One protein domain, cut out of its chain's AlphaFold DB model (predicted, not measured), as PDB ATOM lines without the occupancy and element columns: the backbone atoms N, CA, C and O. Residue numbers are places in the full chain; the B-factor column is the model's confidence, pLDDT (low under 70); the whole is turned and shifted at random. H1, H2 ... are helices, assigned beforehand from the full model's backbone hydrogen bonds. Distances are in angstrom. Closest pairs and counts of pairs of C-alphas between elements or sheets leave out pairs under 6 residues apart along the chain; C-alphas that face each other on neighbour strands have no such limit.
ATOM      1  N   ILE A  70     596.314 386.580 401.595       96.19
ATOM      2  CA  ILE A  70     595.015 385.923 401.854       96.19
ATOM      3  C   ILE A  70     593.849 386.539 401.069       96.19
ATOM      4  O   ILE A  70     593.062 385.810 400.473       96.19
ATOM      5  N   TYR A  71     593.771 387.872 400.987       96.75
ATOM      6  CA  TYR A  71     592.722 388.551 400.225       96.75
ATOM      7  C   TYR A  71     592.986 388.555 398.722       96.75
ATOM      8  O   TYR A  71     592.032 388.534 397.957       96.75
ATOM      9  N   ARG A  72     594.247 388.582 398.269       95.31
ATOM     10  CA  ARG A  72     594.581 388.528 396.832       95.31
ATOM     11  C   ARG A  72     594.308 387.158 396.229       95.31
ATOM     12  O   ARG A  72     593.951 387.073 395.061       95.31
ATOM     13  N   THR A  73     594.448 386.108 397.031       94.94
ATOM     14  CA  THR A  73     594.155 384.727 396.638       94.94
ATOM     15  C   THR A  73     592.751 384.274 397.026       94.94
ATOM     16  O   THR A  73     592.397 383.134 396.733       94.94
ATOM     17  N   ASN A  74     591.961 385.129 397.689       96.88
ATOM     18  CA  ASN A  74     590.601 384.794 398.098       96.88
ATOM     19  C   ASN A  74     589.759 384.458 396.864       96.88
ATOM     20  O   ASN A  74     589.666 385.253 395.919       96.88
ATOM     21  N   ALA A  75     589.133 383.285 396.868       96.94
ATOM     22  CA  ALA A  75     588.510 382.778 395.658       96.94
ATOM     23  C   ALA A  75     587.296 383.610 395.201       96.94
ATOM     24  O   ALA A  75     587.029 383.679 394.000       96.94
ATOM     25  N   PHE A  76     586.598 384.304 396.110       97.38
ATOM     26  CA  PHE A  76     585.517 385.229 395.748       97.38
ATOM     27  C   PHE A  76     586.036 386.508 395.095       97.38
ATOM     28  O   PHE A  76     585.437 386.974 394.123       97.38
ATOM     29  N   ARG A  77     587.172 387.041 395.572       96.94
ATOM     30  CA  ARG A  77     587.842 388.192 394.948       96.94
ATOM     31  C   ARG A  77     588.306 387.855 393.537       96.94
ATOM     32  O   ARG A  77     587.992 388.586 392.603       96.94
ATOM     33  N   VAL A  78     589.008 386.731 393.381       96.56
ATOM     34  CA  VAL A  78     589.571 386.289 392.095       96.56
ATOM     35  C   VAL A  78     588.466 385.941 391.092       96.56
ATOM     36  O   VAL A  78     588.533 386.334 389.929       96.56
ATOM     37  N   ALA A  79     587.421 385.229 391.525       95.75
ATOM     38  CA  ALA A  79     586.303 384.870 390.651       95.75
ATOM     39  C   ALA A  79     585.333 386.037 390.383       95.75
ATOM     40  O   ALA A  79     584.507 385.934 389.466       95.75
ATOM     41  N   GLU A  80     585.439 387.127 391.152       95.56
ATOM     42  CA  GLU A  80     584.538 388.285 391.169       95.56
ATOM     43  C   GLU A  80     583.073 387.880 391.429       95.56
ATOM     44  O   GLU A  80     582.149 388.229 390.683       95.56
ATOM     45  N   LEU A  81     582.857 387.094 392.487       96.31
ATOM     46  CA  LEU A  81     581.558 386.542 392.883       96.31
ATOM     47  C   LEU A  81     581.215 386.889 394.336       96.31
ATOM     48  O   LEU A  81     582.092 387.117 395.161       96.31
ATOM     49  N   THR A  82     579.921 386.902 394.656       96.06
ATOM     50  CA  THR A  82     579.423 387.131 396.021       96.06
ATOM     51  C   THR A  82     579.403 385.832 396.829       96.06
ATOM     52  O   THR A  82     579.279 384.741 396.260       96.06
ATOM     53  N   VAL A  83     579.471 385.927 398.161       95.62
ATOM     54  CA  VAL A  83     579.538 384.755 399.061       95.62
ATOM     55  C   VAL A  83     578.305 383.844 399.000       95.62
ATOM     56  O   VAL A  83     578.396 382.639 399.227       95.62
ATOM     57  N   ASP A  84     577.148 384.373 398.601       93.19
ATOM     58  CA  ASP A  84     575.902 383.619 398.409       93.19
ATOM     59  C   ASP A  84     575.780 382.942 397.030       93.19
ATOM     60  O   ASP A  84     574.771 382.298 396.736       93.19
ATOM     61  N   THR A  85     576.815 383.023 396.187       93.00
ATOM     62  CA  THR A  85     576.799 382.434 394.843       93.00
ATOM     63  C   THR A  85     576.660 380.909 394.903       93.00
ATOM     64  O   THR A  85     577.530 380.202 395.423       93.00
ATOM     65  N   GLY A  86     575.578 380.373 394.332       91.50
ATOM     66  CA  GLY A  86     575.332 378.930 394.251       91.50
ATOM     67  C   GLY A  86     576.103 378.227 393.123       91.50
ATOM     68  O   GLY A  86     576.652 378.856 392.219       91.50
ATOM     69  N   ILE A  87     576.070 376.887 393.115       91.56
ATOM     70  CA  ILE A  87     576.771 376.037 392.125       91.56
ATOM     71  C   ILE A  87     576.405 376.395 390.675       91.56
ATOM     72  O   ILE A  87     577.251 376.359 389.782       91.56
ATOM     73  N   ARG A  88     575.144 376.769 390.423       92.12
ATOM     74  CA  ARG A  88     574.682 377.175 389.088       92.12
ATOM     75  C   ARG A  88     575.433 378.403 388.572       92.12
ATOM     76  O   ARG A  88     575.857 378.412 387.418       92.12
ATOM     77  N   ASP A  89     575.597 379.412 389.416       92.44
ATOM     78  CA  ASP A  89     576.273 380.655 389.052       92.44
ATOM     79  C   ASP A  89     577.797 380.457 388.980       92.44
ATOM     80  O   ASP A  89     578.429 381.002 388.077       92.44
ATOM     81  N   LEU A  90     578.372 379.567 389.807       94.88
ATOM     82  CA  LEU A  90     579.763 379.111 389.656       94.88
ATOM     83  C   LEU A  90     580.006 378.457 388.287       94.88
ATOM     84  O   LEU A  90     580.962 378.800 387.594       94.88
ATOM     85  N   ASN A  91     579.124 377.546 387.859       95.12
ATOM     86  CA  ASN A  91     579.213 376.914 386.538       95.12
ATOM     87  C   ASN A  91     579.089 377.944 385.409       95.12
ATOM     88  O   ASN A  91     579.822 377.870 384.426       95.12
ATOM     89  N   LYS A  92     578.189 378.924 385.556       95.19
ATOM     90  CA  LYS A  92     578.025 380.007 384.579       95.19
ATOM     91  C   LYS A  92     579.288 380.868 384.478       95.19
ATOM     92  O   LYS A  92     579.695 381.212 383.370       95.19
ATOM     93  N   ARG A  93     579.920 381.198 385.610       95.44
ATOM     94  CA  ARG A  93     581.184 381.947 385.636       95.44
ATOM     95  C   ARG A  93     582.321 381.147 384.998       95.44
ATOM     96  O   ARG A  93     583.029 381.700 384.166       95.44
ATOM     97  N   GLN A  94     582.429 379.851 385.299       95.00
ATOM     98  CA  GLN A  94     583.416 378.950 384.688       95.00
ATOM     99  C   GLN A  94     583.272 378.899 383.160       95.00
ATOM    100  O   GLN A  94     584.246 379.111 382.446       95.00
ATOM    101  N   GLN A  95     582.052 378.707 382.650       94.81
ATOM    102  CA  GLN A  95     581.792 378.700 381.205       94.81
ATOM    103  C   GLN A  95     582.146 380.036 380.543       94.81
ATOM    104  O   GLN A  95     582.711 380.058 379.455       94.81
ATOM    105  N   MET A  96     581.830 381.160 381.193       94.06
ATOM    106  CA  MET A  96     582.176 382.489 380.683       94.06
ATOM    107  C   MET A  96     583.692 382.669 380.549       94.06
ATOM    108  O   MET A  96     584.155 383.201 379.543       94.06
ATOM    109  N   VAL A  97     584.452 382.206 381.540       92.88
ATOM    110  CA  VAL A  97     585.920 382.260 381.552       92.88
ATOM    111  C   VAL A  97     586.495 381.379 380.451       92.88
ATOM    112  O   VAL A  97     587.351 381.834 379.698       92.88
ATOM    113  N   GLU A  98     585.988 380.155 380.299       93.88
ATOM    114  CA  GLU A  98     586.402 379.232 379.236       93.88
ATOM    115  C   GLU A  98     586.159 379.821 377.843       93.88
ATOM    116  O   GLU A  98     587.066 379.808 377.013       93.88
ATOM    117  N   ILE A  99     584.975 380.391 377.600       94.81
ATOM    118  CA  ILE A  99     584.624 381.013 376.315       94.81
ATOM    119  C   ILE A  99     585.512 382.226 376.030       94.81
ATOM    120  O   ILE A  99     586.046 382.339 374.930       94.81
ATOM    121  N   ALA A 100     585.684 383.130 377.001       92.12
ATOM    122  CA  ALA A 100     586.525 384.314 376.831       92.12
ATOM    123  C   ALA A 100     587.986 383.927 376.554       92.12
ATOM    124  O   ALA A 100     588.599 384.473 375.642       92.12
ATOM    125  N   THR A 101     588.500 382.920 377.264       92.81
ATOM    126  CA  THR A 101     589.867 382.408 377.080       92.81
ATOM    127  C   THR A 101     590.046 381.757 375.709       92.81
ATOM    128  O   THR A 101     591.006 382.062 375.012       92.81
ATOM    129  N   GLN A 102     589.114 380.894 375.285       93.38
ATOM    130  CA  GLN A 102     589.155 380.252 373.963       93.38
ATOM    131  C   GLN A 102     589.042 381.256 372.813       93.38
ATOM    132  O   GLN A 102     589.593 381.025 371.741       93.38
ATOM    133  N   ALA A 103     588.314 382.350 373.028       93.81
ATOM    134  CA  ALA A 103     588.154 383.421 372.057       93.81
ATOM    135  C   ALA A 103     589.267 384.486 372.127       93.81
ATOM    136  O   ALA A 103     589.176 385.474 371.403       93.81
ATOM    137  N   GLU A 104     590.269 384.318 373.002       91.50
ATOM    138  CA  GLU A 104     591.336 385.301 373.264       91.50
ATOM    139  C   GLU A 104     590.793 386.711 373.582       91.50
ATOM    140  O   GLU A 104     591.382 387.735 373.234       91.50
ATOM    141  N   MET A 105     589.638 386.774 374.252       91.06
ATOM    142  CA  MET A 105     588.980 388.016 374.657       91.06
ATOM    143  C   MET A 105     589.178 388.293 376.154       91.06
ATOM    144  O   MET A 105     589.281 387.353 376.947       91.06
ATOM    145  N   PRO A 106     589.146 389.571 376.582       89.44
ATOM    146  CA  PRO A 106     589.120 389.908 378.000       89.44
ATOM    147  C   PRO A 106     587.933 389.246 378.707       89.44
ATOM    148  O   PRO A 106     586.795 389.324 378.236       89.44
ATOM    149  N   ILE A 107     588.191 388.614 379.855       90.31
ATOM    150  CA  ILE A 107     587.142 388.022 380.688       90.31
ATOM    151  C   ILE A 107     586.282 389.169 381.248       90.31
ATOM    152  O   ILE A 107     586.822 390.060 381.906       90.31
ATOM    153  N   PRO A 108     584.957 389.180 381.009       90.56
ATOM    154  CA  PRO A 108     584.094 390.227 381.543       90.56
ATOM    155  C   PRO A 108     584.109 390.256 383.078       90.56
ATOM    156  O   PRO A 108     584.221 389.192 383.694       90.56
ATOM    157  N   PRO A 109     583.910 391.426 383.709       91.19
ATOM    158  CA  PRO A 109     583.733 391.529 385.152       91.19
ATOM    159  C   PRO A 109     582.632 390.611 385.701       91.19
ATOM    160  O   PRO A 109     581.564 390.471 385.099       91.19
ATOM    161  N   GLY A 110     582.886 389.982 386.846       90.69
ATOM    162  CA  GLY A 110     581.898 389.196 387.581       90.69
ATOM    163  C   GLY A 110     580.902 390.067 388.356       90.69
ATOM    164  O   GLY A 110     581.138 391.244 388.621       90.69
ATOM    165  N   SER A 111     579.760 389.484 388.728       89.00
ATOM    166  CA  SER A 111     578.670 390.208 389.404       89.00
ATOM    167  C   SER A 111     578.965 390.586 390.856       89.00
ATOM    168  O   SER A 111     578.216 391.366 391.430       89.00
ATOM    169  N   GLY A 112     579.999 390.004 391.462       91.31
ATOM    170  CA  GLY A 112     580.445 390.294 392.826       91.31
ATOM    171  C   GLY A 112     581.823 390.941 392.863       91.31
ATOM    172  O   GLY A 112     582.567 390.723 393.816       91.31
ATOM    173  N   ARG A 113     582.204 391.668 391.806       93.88
ATOM    174  CA  ARG A 113     583.476 392.391 391.760       93.88
ATOM    175  C   ARG A 113     583.578 393.332 392.960       93.88
ATOM    176  O   ARG A 113     582.702 394.156 393.169       93.88
ATOM    177  N   ALA A 114     584.644 393.217 393.736       94.44
ATOM    178  CA  ALA A 114     584.926 394.108 394.852       94.44
ATOM    179  C   ALA A 114     586.439 394.163 395.048       94.44
ATOM    180  O   ALA A 114     587.097 393.125 394.980       94.44
ATOM    181  N   LEU A 115     586.978 395.370 395.261       94.12
ATOM    182  CA  LEU A 115     588.420 395.616 395.389       94.12
ATOM    183  C   LEU A 115     589.227 394.891 394.287       94.12
ATOM    184  O   LEU A 115     589.995 393.976 394.594       94.12
ATOM    185  N   PRO A 116     589.028 395.222 392.996       91.62
ATOM    186  CA  PRO A 116     589.654 394.482 391.903       91.62
ATOM    187  C   PRO A 116     591.181 394.467 392.036       91.62
ATOM    188  O   PRO A 116     591.782 395.453 392.459       91.62
ATOM    189  N   LEU A 117     591.797 393.340 391.678       89.50
ATOM    190  CA  LEU A 117     593.253 393.225 391.628       89.50
ATOM    191  C   LEU A 117     593.809 394.147 390.536       89.50
ATOM    192  O   LEU A 117     593.202 394.310 389.476       89.50
ATOM    193  N   THR A 118     594.951 394.769 390.822       80.19
ATOM    194  CA  THR A 118     595.634 395.716 389.928       80.19
ATOM    195  C   THR A 118     596.194 395.019 388.691       80.19
ATOM    196  O   THR A 118     596.152 395.574 387.592       80.19
ATOM    197  N   ASP A 119     596.681 393.792 388.871       78.44
ATOM    198  CA  ASP A 119     597.212 392.955 387.802       78.44
ATOM    199  C   ASP A 119     596.098 392.169 387.104       78.44
ATOM    200  O   ASP A 119     595.108 391.755 387.714       78.44
ATOM    201  N   ALA A 120     596.275 391.928 385.803       79.12
ATOM    202  CA  ALA A 120     595.378 391.060 385.053       79.12
ATOM    203  C   ALA A 120     595.441 389.630 385.615       79.12
ATOM    204  O   ALA A 120     596.511 389.030 385.690       79.12
ATOM    205  N   ILE A 121     594.282 389.087 385.993       85.56
ATOM    206  CA  ILE A 121     594.160 387.735 386.548       85.56
ATOM    207  C   ILE A 121     594.378 386.709 385.428       85.56
ATOM    208  O   ILE A 121     593.708 386.775 384.393       85.56
ATOM    209  N   ASP A 122     595.279 385.745 385.643       89.19
ATOM    210  CA  ASP A 122     595.453 384.609 384.734       89.19
ATOM    211  C   ASP A 122     594.137 383.799 384.678       89.19
ATOM    212  O   ASP A 122     593.602 383.416 385.727       89.19
ATOM    213  N   PRO A 123     593.590 383.494 383.484       90.25
ATOM    214  CA  PRO A 123     592.420 382.627 383.352       90.25
ATOM    215  C   PRO A 123     592.520 381.305 384.124       90.25
ATOM    216  O   PRO A 123     591.506 380.779 384.598       90.25
ATOM    217  N   LYS A 124     593.734 380.762 384.271       91.12
ATOM    218  CA  LYS A 124     593.996 379.565 385.068       91.12
ATOM    219  C   LYS A 124     593.745 379.809 386.555       91.12
ATOM    220  O   LYS A 124     593.032 379.012 387.162       91.12
ATOM    221  N   ASP A 125     594.263 380.901 387.113       92.12
ATOM    222  CA  ASP A 125     594.061 381.262 388.522       92.12
ATOM    223  C   ASP A 125     592.575 381.475 388.818       92.12
ATOM    224  O   ASP A 125     592.061 381.016 389.839       92.12
ATOM    225  N   LEU A 126     591.844 382.076 387.875       93.62
ATOM    226  CA  LEU A 126     590.397 382.232 387.977       93.62
ATOM    227  C   LEU A 126     589.670 380.877 387.963       93.62
ATOM    228  O   LEU A 126     588.803 380.624 388.803       93.62
ATOM    229  N   SER A 127     590.035 379.966 387.057       92.56
ATOM    230  CA  SER A 127     589.456 378.616 387.052       92.56
ATOM    231  C   SER A 127     589.788 377.831 388.324       92.56
ATOM    232  O   SER A 127     588.938 377.093 388.829       92.56
ATOM    233  N   ASP A 128     590.994 377.985 388.866       94.31
ATOM    234  CA  ASP A 128     591.402 377.328 390.104       94.31
ATOM    235  C   ASP A 128     590.664 377.913 391.320       94.31
ATOM    236  O   ASP A 128     590.193 377.139 392.157       94.31
ATOM    237  N   ALA A 129     590.411 379.225 391.358       95.94
ATOM    238  CA  ALA A 129     589.520 379.855 392.337       95.94
ATOM    239  C   ALA A 129     588.082 379.307 392.248       95.94
ATOM    240  O   ALA A 129     587.473 378.950 393.255       95.94
ATOM    241  N   LEU A 130     587.534 379.134 391.043       96.06
ATOM    242  CA  LEU A 130     586.197 378.548 390.872       96.06
ATOM    243  C   LEU A 130     586.117 377.084 391.321       96.06
ATOM    244  O   LEU A 130     585.064 376.650 391.794       96.06
ATOM    245  N   LYS A 131     587.199 376.309 391.181       93.94
ATOM    246  CA  LYS A 131     587.292 374.955 391.758       93.94
ATOM    247  C   LYS A 131     587.393 375.016 393.280       93.94
ATOM    248  O   LYS A 131     586.735 374.220 393.943       93.94
ATOM    249  N   HIS A 132     588.161 375.965 393.816       94.25
ATOM    250  CA  HIS A 132     588.303 376.216 395.252       94.25
ATOM    251  C   HIS A 132     586.932 376.444 395.907       94.25
ATOM    252  O   HIS A 132     586.603 375.769 396.877       94.25
ATOM    253  N   LEU A 133     586.074 377.273 395.297       95.81
ATOM    254  CA  LEU A 133     584.714 377.571 395.776       95.81
ATOM    255  C   LEU A 133     583.731 376.384 395.744       95.81
ATOM    256  O   LEU A 133     582.608 376.508 396.240       95.81
ATOM    257  N   ARG A 134     584.096 375.253 395.128       94.38
ATOM    258  CA  ARG A 134     583.293 374.013 395.171       94.38
ATOM    259  C   ARG A 134     583.613 373.159 396.386       94.38
ATOM    260  O   ARG A 134     582.817 372.284 396.721       94.38
ATOM    261  N   ASP A 135     584.766 373.376 397.008       92.62
ATOM    262  CA  ASP A 135     585.092 372.734 398.266       92.62
ATOM    263  C   ASP A 135     584.501 373.564 399.421       92.62
ATOM    264  O   ASP A 135     584.837 374.736 399.558       92.62
ATOM    265  N   PRO A 136     583.585 373.005 400.227       91.81
ATOM    266  CA  PRO A 136     582.825 373.739 401.231       91.81
ATOM    267  C   PRO A 136     583.678 374.199 402.417       91.81
ATOM    268  O   PRO A 136     583.397 375.259 402.962       91.81
ATOM    269  N   GLU A 137     584.706 373.444 402.814       89.44
ATOM    270  CA  GLU A 137     585.571 373.803 403.949       89.44
ATOM    271  C   GLU A 137     586.420 375.011 403.582       89.44
ATOM    272  O   GLU A 137     586.444 376.026 404.275       89.44
ATOM    273  N   ARG A 138     587.047 374.916 402.416       91.69
ATOM    274  CA  ARG A 138     587.835 375.980 401.816       91.69
ATOM    275  C   ARG A 138     587.011 377.228 401.509       91.69
ATOM    276  O   ARG A 138     587.384 378.331 401.899       91.69
ATOM    277  N   ARG A 139     585.842 377.038 400.890       94.50
ATOM    278  CA  ARG A 139     584.877 378.109 400.631       94.50
ATOM    279  C   ARG A 139     584.505 378.844 401.913       94.50
ATOM    280  O   ARG A 139     584.424 380.060 401.880       94.50
ATOM    281  N   LEU A 140     584.274 378.141 403.021       94.06
ATOM    282  CA  LEU A 140     583.881 378.774 404.281       94.06
ATOM    283  C   LEU A 140     584.981 379.690 404.841       94.06
ATOM    284  O   LEU A 140     584.673 380.766 405.349       94.06
ATOM    285  N   VAL A 141     586.252 379.298 404.708       94.50
ATOM    286  CA  VAL A 141     587.393 380.157 405.069       94.50
ATOM    287  C   VAL A 141     587.455 381.384 404.155       94.50
ATOM    288  O   VAL A 141     587.584 382.502 404.650       94.50
ATOM    289  N   ASP A 142     587.291 381.203 402.842       96.12
ATOM    290  CA  ASP A 142     587.207 382.326 401.902       96.12
ATOM    291  C   ASP A 142     586.014 383.249 402.209       96.12
ATOM    292  O   ASP A 142     586.146 384.464 402.095       96.12
ATOM    293  N   GLU A 143     584.863 382.704 402.624       96.38
ATOM    294  CA  GLU A 143     583.694 383.492 403.032       96.38
ATOM    295  C   GLU A 143     584.028 384.326 404.275       96.38
ATOM    296  O   GLU A 143     583.737 385.518 404.285       96.38
ATOM    297  N   LEU A 144     584.677 383.747 405.291       96.50
ATOM    298  CA  LEU A 144     585.090 384.453 406.514       96.50
ATOM    299  C   LEU A 144     586.063 385.614 406.247       96.50
ATOM    300  O   LEU A 144     586.095 386.577 407.002       96.50
ATOM    301  N   PHE A 145     586.852 385.542 405.176       97.62
ATOM    302  CA  PHE A 145     587.751 386.619 404.759       97.62
ATOM    303  C   PHE A 145     587.215 387.410 403.557       97.62
ATOM    304  O   PHE A 145     587.998 388.005 402.817       97.62
ATOM    305  N   TRP A 146     585.893 387.452 403.354       97.88
ATOM    306  CA  TRP A 146     585.274 388.226 402.276       97.88
ATOM    307  C   TRP A 146     583.966 388.906 402.684       97.88
ATOM    308  O   TRP A 146     583.473 388.743 403.791       97.88
ATOM    309  N   PHE A 147     583.400 389.726 401.800       98.25
ATOM    310  CA  PHE A 147     582.253 390.570 402.137       98.25
ATOM    311  C   PHE A 147     580.936 389.792 402.197       98.25
ATOM    312  O   PHE A 147     580.579 389.065 401.267       98.25
ATOM    313  N   TRP A 148     580.186 389.993 403.280       97.62
ATOM    314  CA  TRP A 148     578.874 389.387 403.500       97.62
ATOM    315  C   TRP A 148     577.755 390.392 403.219       97.62
ATOM    316  O   TRP A 148     577.897 391.565 403.563       97.62
ATOM    317  N   PRO A 149     576.611 389.967 402.661       96.94
ATOM    318  CA  PRO A 149     575.440 390.834 402.604       96.94
ATOM    319  C   PRO A 149     574.883 391.057 404.013       96.94
ATOM    320  O   PRO A 149     574.917 390.133 404.828       96.94
ATOM    321  N   LEU A 150     574.331 392.233 404.314       94.94
ATOM    322  CA  LEU A 150     573.699 392.498 405.614       94.94
ATOM    323  C   LEU A 150     572.582 391.475 405.885       94.94
ATOM    324  O   LEU A 150     572.553 390.824 406.935       94.94
ATOM    325  N   GLU A 151     571.750 391.217 404.876       93.25
ATOM    326  CA  GLU A 151     570.742 390.154 404.878       93.25
ATOM    327  C   GLU A 151     571.244 388.905 404.139       93.25
ATOM    328  O   GLU A 151     571.699 388.967 402.995       93.25
ATOM    329  N   ALA A 152     571.171 387.739 404.785       88.94
ATOM    330  CA  ALA A 152     571.678 386.495 404.212       88.94
ATOM    331  C   ALA A 152     570.996 386.160 402.867       88.94
ATOM    332  O   ALA A 152     569.771 386.136 402.760       88.94
ATOM    333  N   GLY A 153     571.803 385.886 401.836       89.31
ATOM    334  CA  GLY A 153     571.322 385.547 400.488       89.31
ATOM    335  C   GLY A 153     570.835 386.730 399.643       89.31
ATOM    336  O   GLY A 153     570.288 386.510 398.564       89.31
ATOM    337  N   GLN A 154     571.010 387.969 400.114       94.19
ATOM    338  CA  GLN A 154     570.574 389.185 399.421       94.19
ATOM    339  C   GLN A 154     571.737 389.989 398.818       94.19
ATOM    340  O   GLN A 154     571.607 391.197 398.639       94.19
ATOM    341  N   SER A 155     572.863 389.366 398.439       92.56
ATOM    342  CA  SER A 155     574.042 390.134 397.983       92.56
ATOM    343  C   SER A 155     573.793 390.993 396.749       92.56
ATOM    344  O   SER A 155     574.429 392.025 396.585       92.56
ATOM    345  N   ARG A 156     572.843 390.604 395.892       88.44
ATOM    346  CA  ARG A 156     572.458 391.394 394.708       88.44
ATOM    347  C   ARG A 156     571.620 392.633 395.032       88.44
ATOM    348  O   ARG A 156     571.498 393.492 394.170       88.44
ATOM    349  N   ASN A 157     571.023 392.687 396.221       92.56
ATOM    350  CA  ASN A 157     570.154 393.774 396.675       92.56
ATOM    351  C   ASN A 157     570.796 394.598 397.806       92.56
ATOM    352  O   ASN A 157     570.211 395.584 398.250       92.56
ATOM    353  N   ASP A 158     571.980 394.204 398.279       97.00
ATOM    354  CA  ASP A 158     572.720 394.904 399.323       97.00
ATOM    355  C   ASP A 158     573.366 396.178 398.763       97.00
ATOM    356  O   ASP A 158     574.167 396.126 397.826       97.00
ATOM    357  N   LEU A 159     573.003 397.332 399.329       97.19
ATOM    358  CA  LEU A 159     573.445 398.642 398.841       97.19
ATOM    359  C   LEU A 159     574.973 398.793 398.866       97.19
ATOM    360  O   LEU A 159     575.543 399.321 397.911       97.19
ATOM    361  N   ALA A 160     575.641 398.295 399.908       97.38
ATOM    362  CA  ALA A 160     577.089 398.413 400.037       97.38
ATOM    363  C   ALA A 160     577.823 397.489 399.056       97.38
ATOM    364  O   ALA A 160     578.799 397.897 398.426       97.38
ATOM    365  N   LEU A 161     577.336 396.258 398.863       97.38
ATOM    366  CA  LEU A 161     577.924 395.345 397.876       97.38
ATOM    367  C   LEU A 161     577.698 395.828 396.439       97.38
ATOM    368  O   LEU A 161     578.591 395.695 395.600       97.38
ATOM    369  N   MET A 162     576.545 396.438 396.150       96.25
ATOM    370  CA  MET A 162     576.311 397.090 394.860       96.25
ATOM    371  C   MET A 162     577.272 398.263 394.638       96.25
ATOM    372  O   MET A 162     577.858 398.350 393.557       96.25
ATOM    373  N   ALA A 163     577.492 399.112 395.648       96.81
ATOM    374  CA  ALA A 163     578.468 400.199 395.574       96.81
ATOM    375  C   ALA A 163     579.888 399.672 395.285       96.81
ATOM    376  O   ALA A 163     580.535 400.137 394.345       96.81
ATOM    377  N   LEU A 164     580.325 398.605 395.972       95.56
ATOM    378  CA  LEU A 164     581.603 397.939 395.677       95.56
ATOM    379  C   LEU A 164     581.690 397.421 394.238       95.56
ATOM    380  O   LEU A 164     582.719 397.609 393.586       95.56
ATOM    381  N   SER A 165     580.615 396.815 393.728       93.81
ATOM    382  CA  SER A 165     580.561 396.314 392.347       93.81
ATOM    383  C   SER A 165     580.650 397.413 391.292       93.81
ATOM    384  O   SER A 165     581.203 397.193 390.212       93.81
ATOM    385  N   ALA A 166     580.175 398.615 391.627       93.94
ATOM    386  CA  ALA A 166     580.304 399.811 390.806       93.94
ATOM    387  C   ALA A 166     581.686 400.484 390.928       93.94
ATOM    388  O   ALA A 166     581.987 401.397 390.159       93.94
ATOM    389  N   GLY A 167     582.536 400.025 391.854       93.56
ATOM    390  CA  GLY A 167     583.840 400.618 392.154       93.56
ATOM    391  C   GLY A 167     583.795 401.766 393.166       93.56
ATOM    392  O   GLY A 167     584.827 402.395 393.393       93.56
ATOM    393  N   ASP A 168     582.644 402.028 393.787       96.31
ATOM    394  CA  ASP A 168     582.478 403.065 394.808       96.31
ATOM    395  C   ASP A 168     582.761 402.496 396.207       96.31
ATOM    396  O   ASP A 168     581.877 402.084 396.963       96.31
ATOM    397  N   VAL A 169     584.055 402.396 396.515       96.19
ATOM    398  CA  VAL A 169     584.551 401.835 397.782       96.19
ATOM    399  C   VAL A 169     584.215 402.744 398.965       96.19
ATOM    400  O   VAL A 169     583.940 402.246 400.058       96.19
ATOM    401  N   ASP A 170     584.221 404.063 398.758       96.75
ATOM    402  CA  ASP A 170     583.939 405.036 399.812       96.75
ATOM    403  C   ASP A 170     582.464 404.995 400.226       96.75
ATOM    404  O   ASP A 170     582.180 404.991 401.425       96.75
ATOM    405  N   GLU A 171     581.536 404.888 399.270       97.94
ATOM    406  CA  GLU A 171     580.108 404.744 399.572       97.94
ATOM    407  C   GLU A 171     579.817 403.442 400.325       97.94
ATOM    408  O   GLU A 171     579.150 403.454 401.361       97.94
ATOM    409  N   ALA A 172     580.385 402.319 399.875       97.94
ATOM    410  CA  ALA A 172     580.244 401.047 400.580       97.94
ATOM    411  C   ALA A 172     580.748 401.130 402.031       97.94
ATOM    412  O   ALA A 172     580.086 400.647 402.955       97.94
ATOM    413  N   ARG A 173     581.898 401.786 402.243       98.25
ATOM    414  CA  ARG A 173     582.454 402.033 403.578       98.25
ATOM    415  C   ARG A 173     581.506 402.875 404.431       98.25
ATOM    416  O   ARG A 173     581.296 402.533 405.591       98.25
ATOM    417  N   ASN A 174     580.933 403.946 403.883       98.12
ATOM    418  CA  ASN A 174     580.015 404.823 404.614       98.12
ATOM    419  C   ASN A 174     578.750 404.075 405.050       98.12
ATOM    420  O   ASN A 174     578.389 404.136 406.225       98.12
ATOM    421  N   ILE A 175     578.145 403.289 404.152       98.25
ATOM    422  CA  ILE A 175     576.976 402.458 404.471       98.25
ATOM    423  C   ILE A 175     577.299 401.500 405.625       98.25
ATOM    424  O   ILE A 175     576.502 401.349 406.555       98.25
ATOM    425  N   TRP A 176     578.468 400.851 405.614       98.38
ATOM    426  CA  TRP A 176     578.852 399.976 406.721       98.38
ATOM    427  C   TRP A 176     579.165 400.731 408.012       98.38
ATOM    428  O   TRP A 176     578.779 400.247 409.067       98.38
ATOM    429  N   LEU A 177     579.788 401.910 407.971       98.06
ATOM    430  CA  LEU A 177     580.008 402.729 409.174       98.06
ATOM    431  C   LEU A 177     578.679 403.148 409.824       98.06
ATOM    432  O   LEU A 177     578.532 403.084 411.045       98.06
ATOM    433  N   GLU A 178     577.682 403.513 409.017       97.75
ATOM    434  CA  GLU A 178     576.332 403.810 409.505       97.75
ATOM    435  C   GLU A 178     575.691 402.577 410.152       97.75
ATOM    436  O   GLU A 178     575.195 402.654 411.276       97.75
ATOM    437  N   ASN A 179     575.762 401.411 409.506       96.88
ATOM    438  CA  ASN A 179     575.207 400.170 410.052       96.88
ATOM    439  C   ASN A 179     575.966 399.672 411.298       96.88
ATOM    440  O   ASN A 179     575.345 399.183 412.243       96.88
ATOM    441  N   GLU A 180     577.285 399.840 411.353       96.94
ATOM    442  CA  GLU A 180     578.109 399.569 412.536       96.94
ATOM    443  C   GLU A 180     577.643 400.416 413.726       96.94
ATOM    444  O   GLU A 180     577.495 399.889 414.828       96.94
ATOM    445  N   SER A 181     577.315 401.695 413.504       93.62
ATOM    446  CA  SER A 181     576.794 402.577 414.561       93.62
ATOM    447  C   SER A 181     575.455 402.104 415.148       93.62
ATOM    448  O   SER A 181     575.132 402.413 416.294       93.62
ATOM    449  N   THR A 182     574.702 401.298 414.391       93.69
ATOM    450  CA  THR A 182     573.458 400.645 414.838       93.69
ATOM    451  C   THR A 182     573.677 399.271 415.484       93.69
ATOM    452  O   THR A 182     572.712 398.627 415.890       93.69
ATOM    453  N   GLY A 183     574.931 398.819 415.608       92.31
ATOM    454  CA  GLY A 183     575.300 397.534 416.207       92.31
ATOM    455  C   GLY A 183     575.294 396.349 415.237       92.31
ATOM    456  O   GLY A 183     575.328 395.204 415.681       92.31
ATOM    457  N   ASN A 184     575.248 396.582 413.922       96.12
ATOM    458  CA  ASN A 184     575.215 395.495 412.946       96.12
ATOM    459  C   ASN A 184     576.575 394.772 412.858       96.12
ATOM    460  O   ASN A 184     577.551 395.314 412.337       96.12
ATOM    461  N   VAL A 185     576.627 393.515 413.308       96.88
ATOM    462  CA  VAL A 185     577.864 392.713 413.342       96.88
ATOM    463  C   VAL A 185     578.445 392.397 411.959       96.88
ATOM    464  O   VAL A 185     579.658 392.253 411.820       96.88
ATOM    465  N   VAL A 186     577.610 392.335 410.915       97.38
ATOM    466  CA  VAL A 186     578.066 392.123 409.531       97.38
ATOM    467  C   VAL A 186     578.788 393.359 409.009       97.38
ATOM    468  O   VAL A 186     579.786 393.238 408.305       97.38
ATOM    469  N   ALA A 187     578.319 394.547 409.386       98.06
ATOM    470  CA  ALA A 187     578.983 395.790 409.027       98.06
ATOM    471  C   ALA A 187     580.368 395.900 409.691       98.06
ATOM    472  O   ALA A 187     581.342 396.210 409.004       98.06
ATOM    473  N   VAL A 188     580.483 395.539 410.978       98.44
ATOM    474  CA  VAL A 188     581.778 395.457 411.690       98.44
ATOM    475  C   VAL A 188     582.727 394.485 410.977       98.44
ATOM    476  O   VAL A 188     583.884 394.818 410.724       98.44
ATOM    477  N   HIS A 189     582.229 393.302 410.598       98.56
ATOM    478  CA  HIS A 189     582.978 392.300 409.836       98.56
ATOM    479  C   HIS A 189     583.463 392.813 408.480       98.56
ATOM    480  O   HIS A 189     584.651 392.732 408.173       98.56
ATOM    481  N   ASN A 190     582.569 393.379 407.675       98.62
ATOM    482  CA  ASN A 190     582.921 393.861 406.348       98.62
ATOM    483  C   ASN A 190     583.924 395.021 406.402       98.62
ATOM    484  O   ASN A 190     584.829 395.073 405.572       98.62
ATOM    485  N   LEU A 191     583.825 395.906 407.400       98.69
ATOM    486  CA  LEU A 191     584.835 396.937 407.649       98.69
ATOM    487  C   LEU A 191     586.178 396.325 408.073       98.69
ATOM    488  O   LEU A 191     587.217 396.750 407.571       98.69
ATOM    489  N   ALA A 192     586.181 395.299 408.933       98.44
ATOM    490  CA  ALA A 192     587.403 394.583 409.314       98.44
ATOM    491  C   ALA A 192     588.099 393.952 408.093       98.44
ATOM    492  O   ALA A 192     589.311 394.097 407.926       98.44
ATOM    493  N   VAL A 193     587.330 393.301 407.215       98.62
ATOM    494  CA  VAL A 193     587.811 392.730 405.946       98.62
ATOM    495  C   VAL A 193     588.328 393.823 405.011       98.62
ATOM    496  O   VAL A 193     589.437 393.695 404.498       98.62
ATOM    497  N   MET A 194     587.572 394.908 404.812       98.56
ATOM    498  CA  MET A 194     587.944 396.007 403.914       98.56
ATOM    499  C   MET A 194     589.267 396.647 404.337       98.56
ATOM    500  O   MET A 194     590.192 396.727 403.526       98.56
ATOM    501  N   PHE A 195     589.378 397.065 405.600       98.44
ATOM    502  CA  PHE A 195     590.580 397.733 406.091       98.44
ATOM    503  C   PHE A 195     591.793 396.804 406.084       98.44
ATOM    504  O   PHE A 195     592.875 397.225 405.682       98.44
ATOM    505  N   HIS A 196     591.623 395.531 406.447       97.88
ATOM    506  CA  HIS A 196     592.722 394.569 406.428       97.88
ATOM    507  C   HIS A 196     593.183 394.255 404.996       97.88
ATOM    508  O   HIS A 196     594.384 394.225 404.738       97.88
ATOM    509  N   ALA A 197     592.249 394.085 404.053       97.81
ATOM    510  CA  ALA A 197     592.563 393.860 402.645       97.81
ATOM    511  C   ALA A 197     593.303 395.052 402.029       97.81
ATOM    512  O   ALA A 197     594.330 394.859 401.384       97.81
ATOM    513  N   GLN A 198     592.836 396.279 402.280       96.62
ATOM    514  CA  GLN A 198     593.500 397.493 401.799       96.62
ATOM    515  C   GLN A 198     594.877 397.691 402.442       96.62
ATOM    516  O   GLN A 198     595.825 398.029 401.736       96.62
ATOM    517  N   ALA A 199     595.016 397.439 403.751       96.19
ATOM    518  CA  ALA A 199     596.308 397.498 404.432       96.19
ATOM    519  C   ALA A 199     597.303 396.518 403.796       96.19
ATOM    520  O   ALA A 199     598.393 396.918 403.398       96.19
ATOM    521  N   LEU A 200     596.912 395.250 403.636       96.31
ATOM    522  CA  LEU A 200     597.761 394.229 403.024       96.31
ATOM    523  C   LEU A 200     598.087 394.542 401.563       96.31
ATOM    524  O   LEU A 200     599.235 394.376 401.159       96.31
ATOM    525  N   ASP A 201     597.126 395.034 400.782       95.38
ATOM    526  CA  ASP A 201     597.380 395.425 399.398       95.38
ATOM    527  C   ASP A 201     598.397 396.572 399.318       95.38
ATOM    528  O   ASP A 201     599.353 396.475 398.550       95.38
ATOM    529  N   MET A 202     598.277 397.596 400.170       94.12
ATOM    530  CA  MET A 202     599.259 398.685 400.250       94.12
ATOM    531  C   MET A 202     600.661 398.186 400.626       94.12
ATOM    532  O   MET A 202     601.650 398.653 400.060       94.12
ATOM    533  N   GLU A 203     600.769 397.231 401.556       94.31
ATOM    534  CA  GLU A 203     602.053 396.632 401.952       94.31
ATOM    535  C   GLU A 203     602.676 395.803 400.818       94.31
ATOM    536  O   GLU A 203     603.891 395.844 400.599       94.31
ATOM    537  N   LEU A 204     601.852 395.052 400.083       92.25
ATOM    538  CA  LEU A 204     602.294 394.198 398.980       92.25
ATOM    539  C   LEU A 204     602.671 395.001 397.729       92.25
ATOM    540  O   LEU A 204     603.648 394.642 397.072       92.25
ATOM    541  N   ASP A 205     601.966 396.098 397.450       91.06
ATOM    542  CA  ASP A 205     602.274 397.016 396.343       91.06
ATOM    543  C   ASP A 205     603.427 397.978 396.673       91.06
ATOM    544  O   ASP A 205     603.963 398.645 395.790       91.06
ATOM    545  N   GLY A 206     603.854 398.031 397.940       87.12
ATOM    546  CA  GLY A 206     604.960 398.874 398.386       87.12
ATOM    547  C   GLY A 206     604.607 400.360 398.452       87.12
ATOM    548  O   GLY A 206     605.475 401.198 398.201       87.12
ATOM    549  N   ALA A 207     603.354 400.687 398.779       82.56
ATOM    550  CA  ALA A 207     602.899 402.061 398.967       82.56
ATOM    551  C   ALA A 207     603.685 402.773 400.088       82.56
ATOM    552  O   ALA A 207     604.065 402.161 401.086       82.56
ATOM    553  N   THR A 208     603.903 404.083 399.931       80.06
ATOM    554  CA  THR A 208     604.727 404.898 400.850       80.06
ATOM    555  C   THR A 208     603.919 405.830 401.756       80.06
ATOM    556  O   THR A 208     604.506 406.638 402.470       80.06
ATOM    557  N   ASP A 209     602.585 405.788 401.697       87.19
ATOM    558  CA  ASP A 209     601.733 406.578 402.593       87.19
ATOM    559  C   ASP A 209     601.538 405.845 403.926       87.19
ATOM    560  O   ASP A 209     600.601 405.063 404.112       87.19
ATOM    561  N   ASP A 210     602.470 406.087 404.846       87.25
ATOM    562  CA  ASP A 210     602.480 405.474 406.174       87.25
ATOM    563  C   ASP A 210     601.239 405.844 406.990       87.25
ATOM    564  O   ASP A 210     600.708 405.001 407.704       87.25
ATOM    565  N   VAL A 211     600.729 407.074 406.859       91.00
ATOM    566  CA  VAL A 211     599.613 407.570 407.682       91.00
ATOM    567  C   VAL A 211     598.332 406.806 407.372       91.00
ATOM    568  O   VAL A 211     597.646 406.350 408.290       91.00
ATOM    569  N   VAL A 212     598.020 406.652 406.083       92.94
ATOM    570  CA  VAL A 212     596.833 405.911 405.642       92.94
ATOM    571  C   VAL A 212     596.983 404.429 405.977       92.94
ATOM    572  O   VAL A 212     596.089 403.838 406.579       92.94
ATOM    573  N   ARG A 213     598.140 403.837 405.666       91.94
ATOM    574  CA  ARG A 213     598.427 402.416 405.907       91.94
ATOM    575  C   ARG A 213     598.321 402.039 407.386       91.94
ATOM    576  O   ARG A 213     597.708 401.029 407.731       91.94
ATOM    577  N   ASP A 214     598.850 402.881 408.266       94.31
ATOM    578  CA  ASP A 214     598.817 402.682 409.714       94.31
ATOM    579  C   ASP A 214     597.421 402.897 410.313       94.31
ATOM    580  O   ASP A 214     597.093 402.319 411.354       94.31
ATOM    581  N   ALA A 215     596.588 403.743 409.702       95.25
ATOM    582  CA  ALA A 215     595.178 403.856 410.072       95.25
ATOM    583  C   ALA A 215     594.418 402.569 409.722       95.25
ATOM    584  O   ALA A 215     593.788 401.990 410.604       95.25
ATOM    585  N   LEU A 216     594.587 402.057 408.497       96.50
ATOM    586  CA  LEU A 216     593.947 400.818 408.042       96.50
ATOM    587  C   LEU A 216     594.295 399.617 408.936       96.50
ATOM    588  O   LEU A 216     593.403 398.875 409.340       96.50
ATOM    589  N   TRP A 217     595.570 399.448 409.310       96.25
ATOM    590  CA  TRP A 217     595.984 398.381 410.233       96.25
ATOM    591  C   TRP A 217     595.311 398.485 411.607       96.25
ATOM    592  O   TRP A 217     594.853 397.475 412.148       96.25
ATOM    593  N   ARG A 218     595.234 399.694 412.175       95.69
ATOM    594  CA  ARG A 218     594.573 399.920 413.471       95.69
ATOM    595  C   ARG A 218     593.079 399.636 413.391       95.69
ATOM    596  O   ARG A 218     592.564 398.909 414.239       95.69
ATOM    597  N   ASP A 219     592.414 400.160 412.366       96.50
ATOM    598  CA  ASP A 219     590.975 399.994 412.170       96.50
ATOM    599  C   ASP A 219     590.592 398.530 411.924       96.50
ATOM    600  O   ASP A 219     589.566 398.067 412.432       96.50
ATOM    601  N   ALA A 220     591.436 397.786 411.201       97.38
ATOM    602  CA  ALA A 220     591.279 396.354 410.987       97.38
ATOM    603  C   ALA A 220     591.372 395.566 412.301       97.38
ATOM    604  O   ALA A 220     590.444 394.833 412.646       97.38
ATOM    605  N   PHE A 221     592.466 395.719 413.057       95.88
ATOM    606  CA  PHE A 221     592.661 394.965 414.299       95.88
ATOM    607  C   PHE A 221     591.631 395.315 415.369       95.88
ATOM    608  O   PHE A 221     591.161 394.416 416.064       95.88
ATOM    609  N   GLN A 222     591.235 396.586 415.475       95.75
ATOM    610  CA  GLN A 222     590.192 397.005 416.406       95.75
ATOM    611  C   GLN A 222     588.878 396.253 416.149       95.75
ATOM    612  O   GLN A 222     588.270 395.737 417.087       95.75
ATOM    613  N   ARG A 223     588.452 396.155 414.885       97.38
ATOM    614  CA  ARG A 223     587.193 395.491 414.517       97.38
ATOM    615  C   ARG A 223     587.285 393.976 414.590       97.38
ATOM    616  O   ARG A 223     586.360 393.342 415.090       97.38
ATOM    617  N   TRP A 224     588.409 393.390 414.179       97.25
ATOM    618  CA  TRP A 224     588.645 391.962 414.386       97.25
ATOM    619  C   TRP A 224     588.598 391.596 415.869       97.25
ATOM    620  O   TRP A 224     587.898 390.657 416.232       97.25
ATOM    621  N   HIS A 225     589.262 392.369 416.733       95.31
ATOM    622  CA  HIS A 225     589.208 392.164 418.178       95.31
ATOM    623  C   HIS A 225     587.771 392.247 418.714       95.31
ATOM    624  O   HIS A 225     587.345 391.373 419.466       95.31
ATOM    625  N   GLN A 226     587.000 393.247 418.275       95.25
ATOM    626  CA  GLN A 226     585.591 393.379 418.644       95.25
ATOM    627  C   GLN A 226     584.783 392.128 418.254       95.25
ATOM    628  O   GLN A 226     584.094 391.561 419.102       95.25
ATOM    629  N   LEU A 227     584.907 391.649 417.011       96.50
ATOM    630  CA  LEU A 227     584.167 390.487 416.492       96.50
ATOM    631  C   LEU A 227     584.446 389.190 417.252       96.50
ATOM    632  O   LEU A 227     583.530 388.389 417.436       96.50
ATOM    633  N   LEU A 228     585.671 388.985 417.748       94.38
ATOM    634  CA  LEU A 228     586.012 387.796 418.543       94.38
ATOM    635  C   LEU A 228     585.107 387.643 419.781       94.38
ATOM    636  O   LEU A 228     584.820 386.519 420.205       94.38
ATOM    637  N   SER A 229     584.623 388.765 420.323       92.81
ATOM    638  CA  SER A 229     583.745 388.816 421.497       92.81
ATOM    639  C   SER A 229     582.241 388.844 421.189       92.81
ATOM    640  O   SER A 229     581.444 388.687 422.109       92.81
ATOM    641  N   LEU A 230     581.835 389.025 419.927       95.19
ATOM    642  CA  LEU A 230     580.425 389.159 419.544       95.19
ATOM    643  C   LEU A 230     579.819 387.798 419.189       95.19
ATOM    644  O   LEU A 230     580.140 387.220 418.153       95.19
ATOM    645  N   ASP A 231     578.910 387.291 420.022       94.88
ATOM    646  CA  ASP A 231     578.278 385.988 419.783       94.88
ATOM    647  C   ASP A 231     577.351 385.987 418.555       94.88
ATOM    648  O   ASP A 231     577.378 385.015 417.803       94.88
ATOM    649  N   ASP A 232     576.643 387.087 418.266       95.38
ATOM    650  CA  ASP A 232     575.778 387.223 417.078       95.38
ATOM    651  C   ASP A 232     576.549 387.012 415.758       95.38
ATOM    652  O   ASP A 232     576.020 386.475 414.779       95.38
ATOM    653  N   PHE A 233     577.827 387.407 415.719       96.12
ATOM    654  CA  PHE A 233     578.701 387.161 414.569       96.12
ATOM    655  C   PHE A 233     578.931 385.657 414.362       96.12
ATOM    656  O   PHE A 233     578.812 385.143 413.246       96.12
ATOM    657  N   TRP A 234     579.211 384.935 415.448       95.31
ATOM    658  CA  TRP A 234     579.445 383.494 415.414       95.31
ATOM    659  C   TRP A 234     578.160 382.691 415.204       95.31
ATOM    660  O   TRP A 234     578.205 381.665 414.526       95.31
ATOM    661  N   GLU A 235     577.021 383.148 415.725       94.12
ATOM    662  CA  GLU A 235     575.708 382.554 415.456       94.12
ATOM    663  C   GLU A 235     575.383 382.623 413.962       94.12
ATOM    664  O   GLU A 235     575.028 381.614 413.353       94.12
ATOM    665  N   ARG A 236     575.638 383.771 413.327       93.44
ATOM    666  CA  ARG A 236     575.475 383.911 411.878       93.44
ATOM    667  C   ARG A 236     576.357 382.940 411.088       93.44
ATOM    668  O   ARG A 236     575.889 382.343 410.116       93.44
ATOM    669  N   LEU A 237     577.618 382.761 411.487       93.44
ATOM    670  CA  LEU A 237     578.507 381.789 410.843       93.44
ATOM    671  C   LEU A 237     578.006 380.348 411.043       93.44
ATOM    672  O   LEU A 237     578.057 379.541 410.114       93.44
ATOM    673  N   GLN A 238     577.471 380.019 412.222       93.44
ATOM    674  CA  GLN A 238     576.853 378.716 412.486       93.44
ATOM    675  C   GLN A 238     575.624 378.474 411.606       93.44
ATOM    676  O   GLN A 238     575.477 377.385 411.049       93.44
ATOM    677  N   ASP A 239     574.760 379.473 411.442       92.62
ATOM    678  CA  ASP A 239     573.605 379.385 410.547       92.62
ATOM    679  C   ASP A 239     574.029 379.221 409.093       92.62
ATOM    680  O   ASP A 239     573.428 378.434 408.356       92.62
ATOM    681  N   ARG A 240     575.120 379.879 408.690       92.62
ATOM    682  CA  ARG A 240     575.711 379.676 407.370       92.62
ATOM    683  C   ARG A 240     576.190 378.237 407.178       92.62
ATOM    684  O   ARG A 240     575.841 377.630 406.167       92.62
ATOM    685  N   VAL A 241     576.912 377.675 408.148       92.31
ATOM    686  CA  VAL A 241     577.359 376.271 408.130       92.31
ATOM    687  C   VAL A 241     576.171 375.312 408.012       92.31
ATOM    688  O   VAL A 241     576.193 374.418 407.168       92.31
ATOM    689  N   ARG A 242     575.103 375.525 408.793       90.62
ATOM    690  CA  ARG A 242     573.865 374.726 408.703       90.62
ATOM    691  C   ARG A 242     573.210 374.850 407.327       90.62
ATOM    692  O   ARG A 242     572.775 373.852 406.768       90.62
ATOM    693  N   GLY A 243     573.156 376.063 406.776       88.75
ATOM    694  CA  GLY A 243     572.540 376.344 405.481       88.75
ATOM    695  C   GLY A 243     573.307 375.803 404.269       88.75
ATOM    696  O   GLY A 243     572.720 375.700 403.195       88.75
ATOM    697  N   MET A 244     574.595 375.467 404.410       88.06
ATOM    698  CA  MET A 244     575.370 374.808 403.349       88.06
ATOM    699  C   MET A 244     575.008 373.327 403.176       88.06
ATOM    700  O   MET A 244     575.202 372.808 402.079       88.06
ATOM    701  N   ASP A 245     574.481 372.680 404.226       84.81
ATOM    702  CA  ASP A 245     574.017 371.281 404.231       84.81
ATOM    703  C   ASP A 245     575.032 370.280 403.625       84.81
ATOM    704  O   ASP A 245     574.674 369.353 402.900       84.81
ATOM    705  N   ASP A 246     576.332 370.481 403.896       88.31
ATOM    706  CA  ASP A 246     577.403 369.557 403.488       88.31
ATOM    707  C   ASP A 246     577.833 368.694 404.687       88.31
ATOM    708  O   ASP A 246     578.181 369.244 405.732       88.31
ATOM    709  N   PRO A 247     577.874 367.352 404.563       86.31
ATOM    710  CA  PRO A 247     578.169 366.446 405.678       86.31
ATOM    711  C   PRO A 247     579.577 366.604 406.277       86.31
ATOM    712  O   PRO A 247     579.833 366.073 407.358       86.31
ATOM    713  N   ARG A 248     580.500 367.296 405.592       86.69
ATOM    714  CA  ARG A 248     581.840 367.610 406.117       86.69
ATOM    715  C   ARG A 248     581.831 368.804 407.069       86.69
ATOM    716  O   ARG A 248     582.683 368.887 407.952       86.69
ATOM    717  N   LEU A 249     580.862 369.707 406.923       87.56
ATOM    718  CA  LEU A 249     580.692 370.856 407.802       87.56
ATOM    719  C   LEU A 249     579.698 370.508 408.908       87.56
ATOM    720  O   LEU A 249     578.595 370.032 408.654       87.56
ATOM    721  N   ASN A 250     580.070 370.748 410.160       82.94
ATOM    722  CA  ASN A 250     579.193 370.465 411.293       82.94
ATOM    723  C   ASN A 250     579.182 371.636 412.282       82.94
ATOM    724  O   ASN A 250     579.908 372.614 412.130       82.94
TER     725      ASN A 250
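This is residues 70 to 250 of the 594 residues of an uncharacterized protein of Anaerolineaceae bacterium (UniProt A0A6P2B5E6). Two groups of helices stand side by side with loops between them: H5, H6, H7 and H8 fold back and forth in successive hairpins, while the H2 and H3 hairpin, with the short H1 and H4, makes the other group. H9 turns off sharply after H8 and runs across towards H4, bridging the two groups along one side; residues 112 to 116 and 145 to 148 of the long links run between the groups. The printed part has 181 residues, with nine named helices, H1 to H9 in order along the chain, and no named strand; its class is all helix. It is compact, with a radius of gyration of the C-alphas of 16.4 A, and spans 47 by 45 by 27 A.

The longest helix is H7, residues 185 to 205, 30.1 A from C-alpha 185 at (577.864, 392.713, 413.342) to C-alpha 205 at (602.274, 397.016, 396.343). H8, residues 210 to 229, measures 29.4 A, and H6, residues 169 to 181, 18.5 A. H5 is residues 159 to 166. H9, residues 231 to 244, measures 20.1 A and ends at C-alpha 244 at (575.370, 374.808, 403.349). H2, residues 87 to 102, measures 22.4 A, and H3, residues 123 to 132, 14.1 A. H4 is residues 136 to 144, and H1, residues 75 to 79, begins at C-alpha 75 at (588.510, 382.778, 395.658).

H7 is the hub, touching three helices. H7 and H8, a hairpin, touch at Ala 192 and Ala 220, their closest C-alphas, 4.6 A apart, opposite ways at a tilt of 35.3 degrees, only just steep. With residues 187 to 191 alone H7 touches H6, a hairpin closest at the C-alphas of Ala 187 and Trp 176, 4.8 A, opposite ways at 38 degrees, only just steep. H5 and H6, also a hairpin, touch at the C-alphas of Ala 160 and Ala 172, 4.1 A, at a shallow tilt of 13 degrees, opposite ways. H7 and H9 only just touch, only at their ends, with 3 pairs of C-alphas within 8 A, the closest Val 185 and Phe 233, 5.7 A; they are about perpendicular at 86 degrees. H9 and H4 are close but not clearly touching, with the C-alphas of Met 244 and Pro 136 closest at 7.8 A. H1 touches H4, the C-alphas of Ala 75 and Asp 142 closest at 6.4 A, and H3, those of Ala 75 and Ala 129 closest at 4.5 A. H2 and H3, a hairpin, touch at the C-alphas of Gln 94 and Ser 127, 6.5 A, at a shallow tilt of 16 degrees, opposite ways. Each of H1 to H4 is apart from each of H5 to H8. Every O i to N i+4 pair is within hydrogen-bond range in H1 to H7 and H9; in H8 15 of 16 are.

The C-alphas farthest apart, of Ala 103 and Ser 229, are 49.9 A apart. The printed part has no cut. The links from H2 to H3, 20 residues, and H4 to H5, 14 residues, are long. The mean pLDDT of the printed part is 93.8, and no printed residue is under 70.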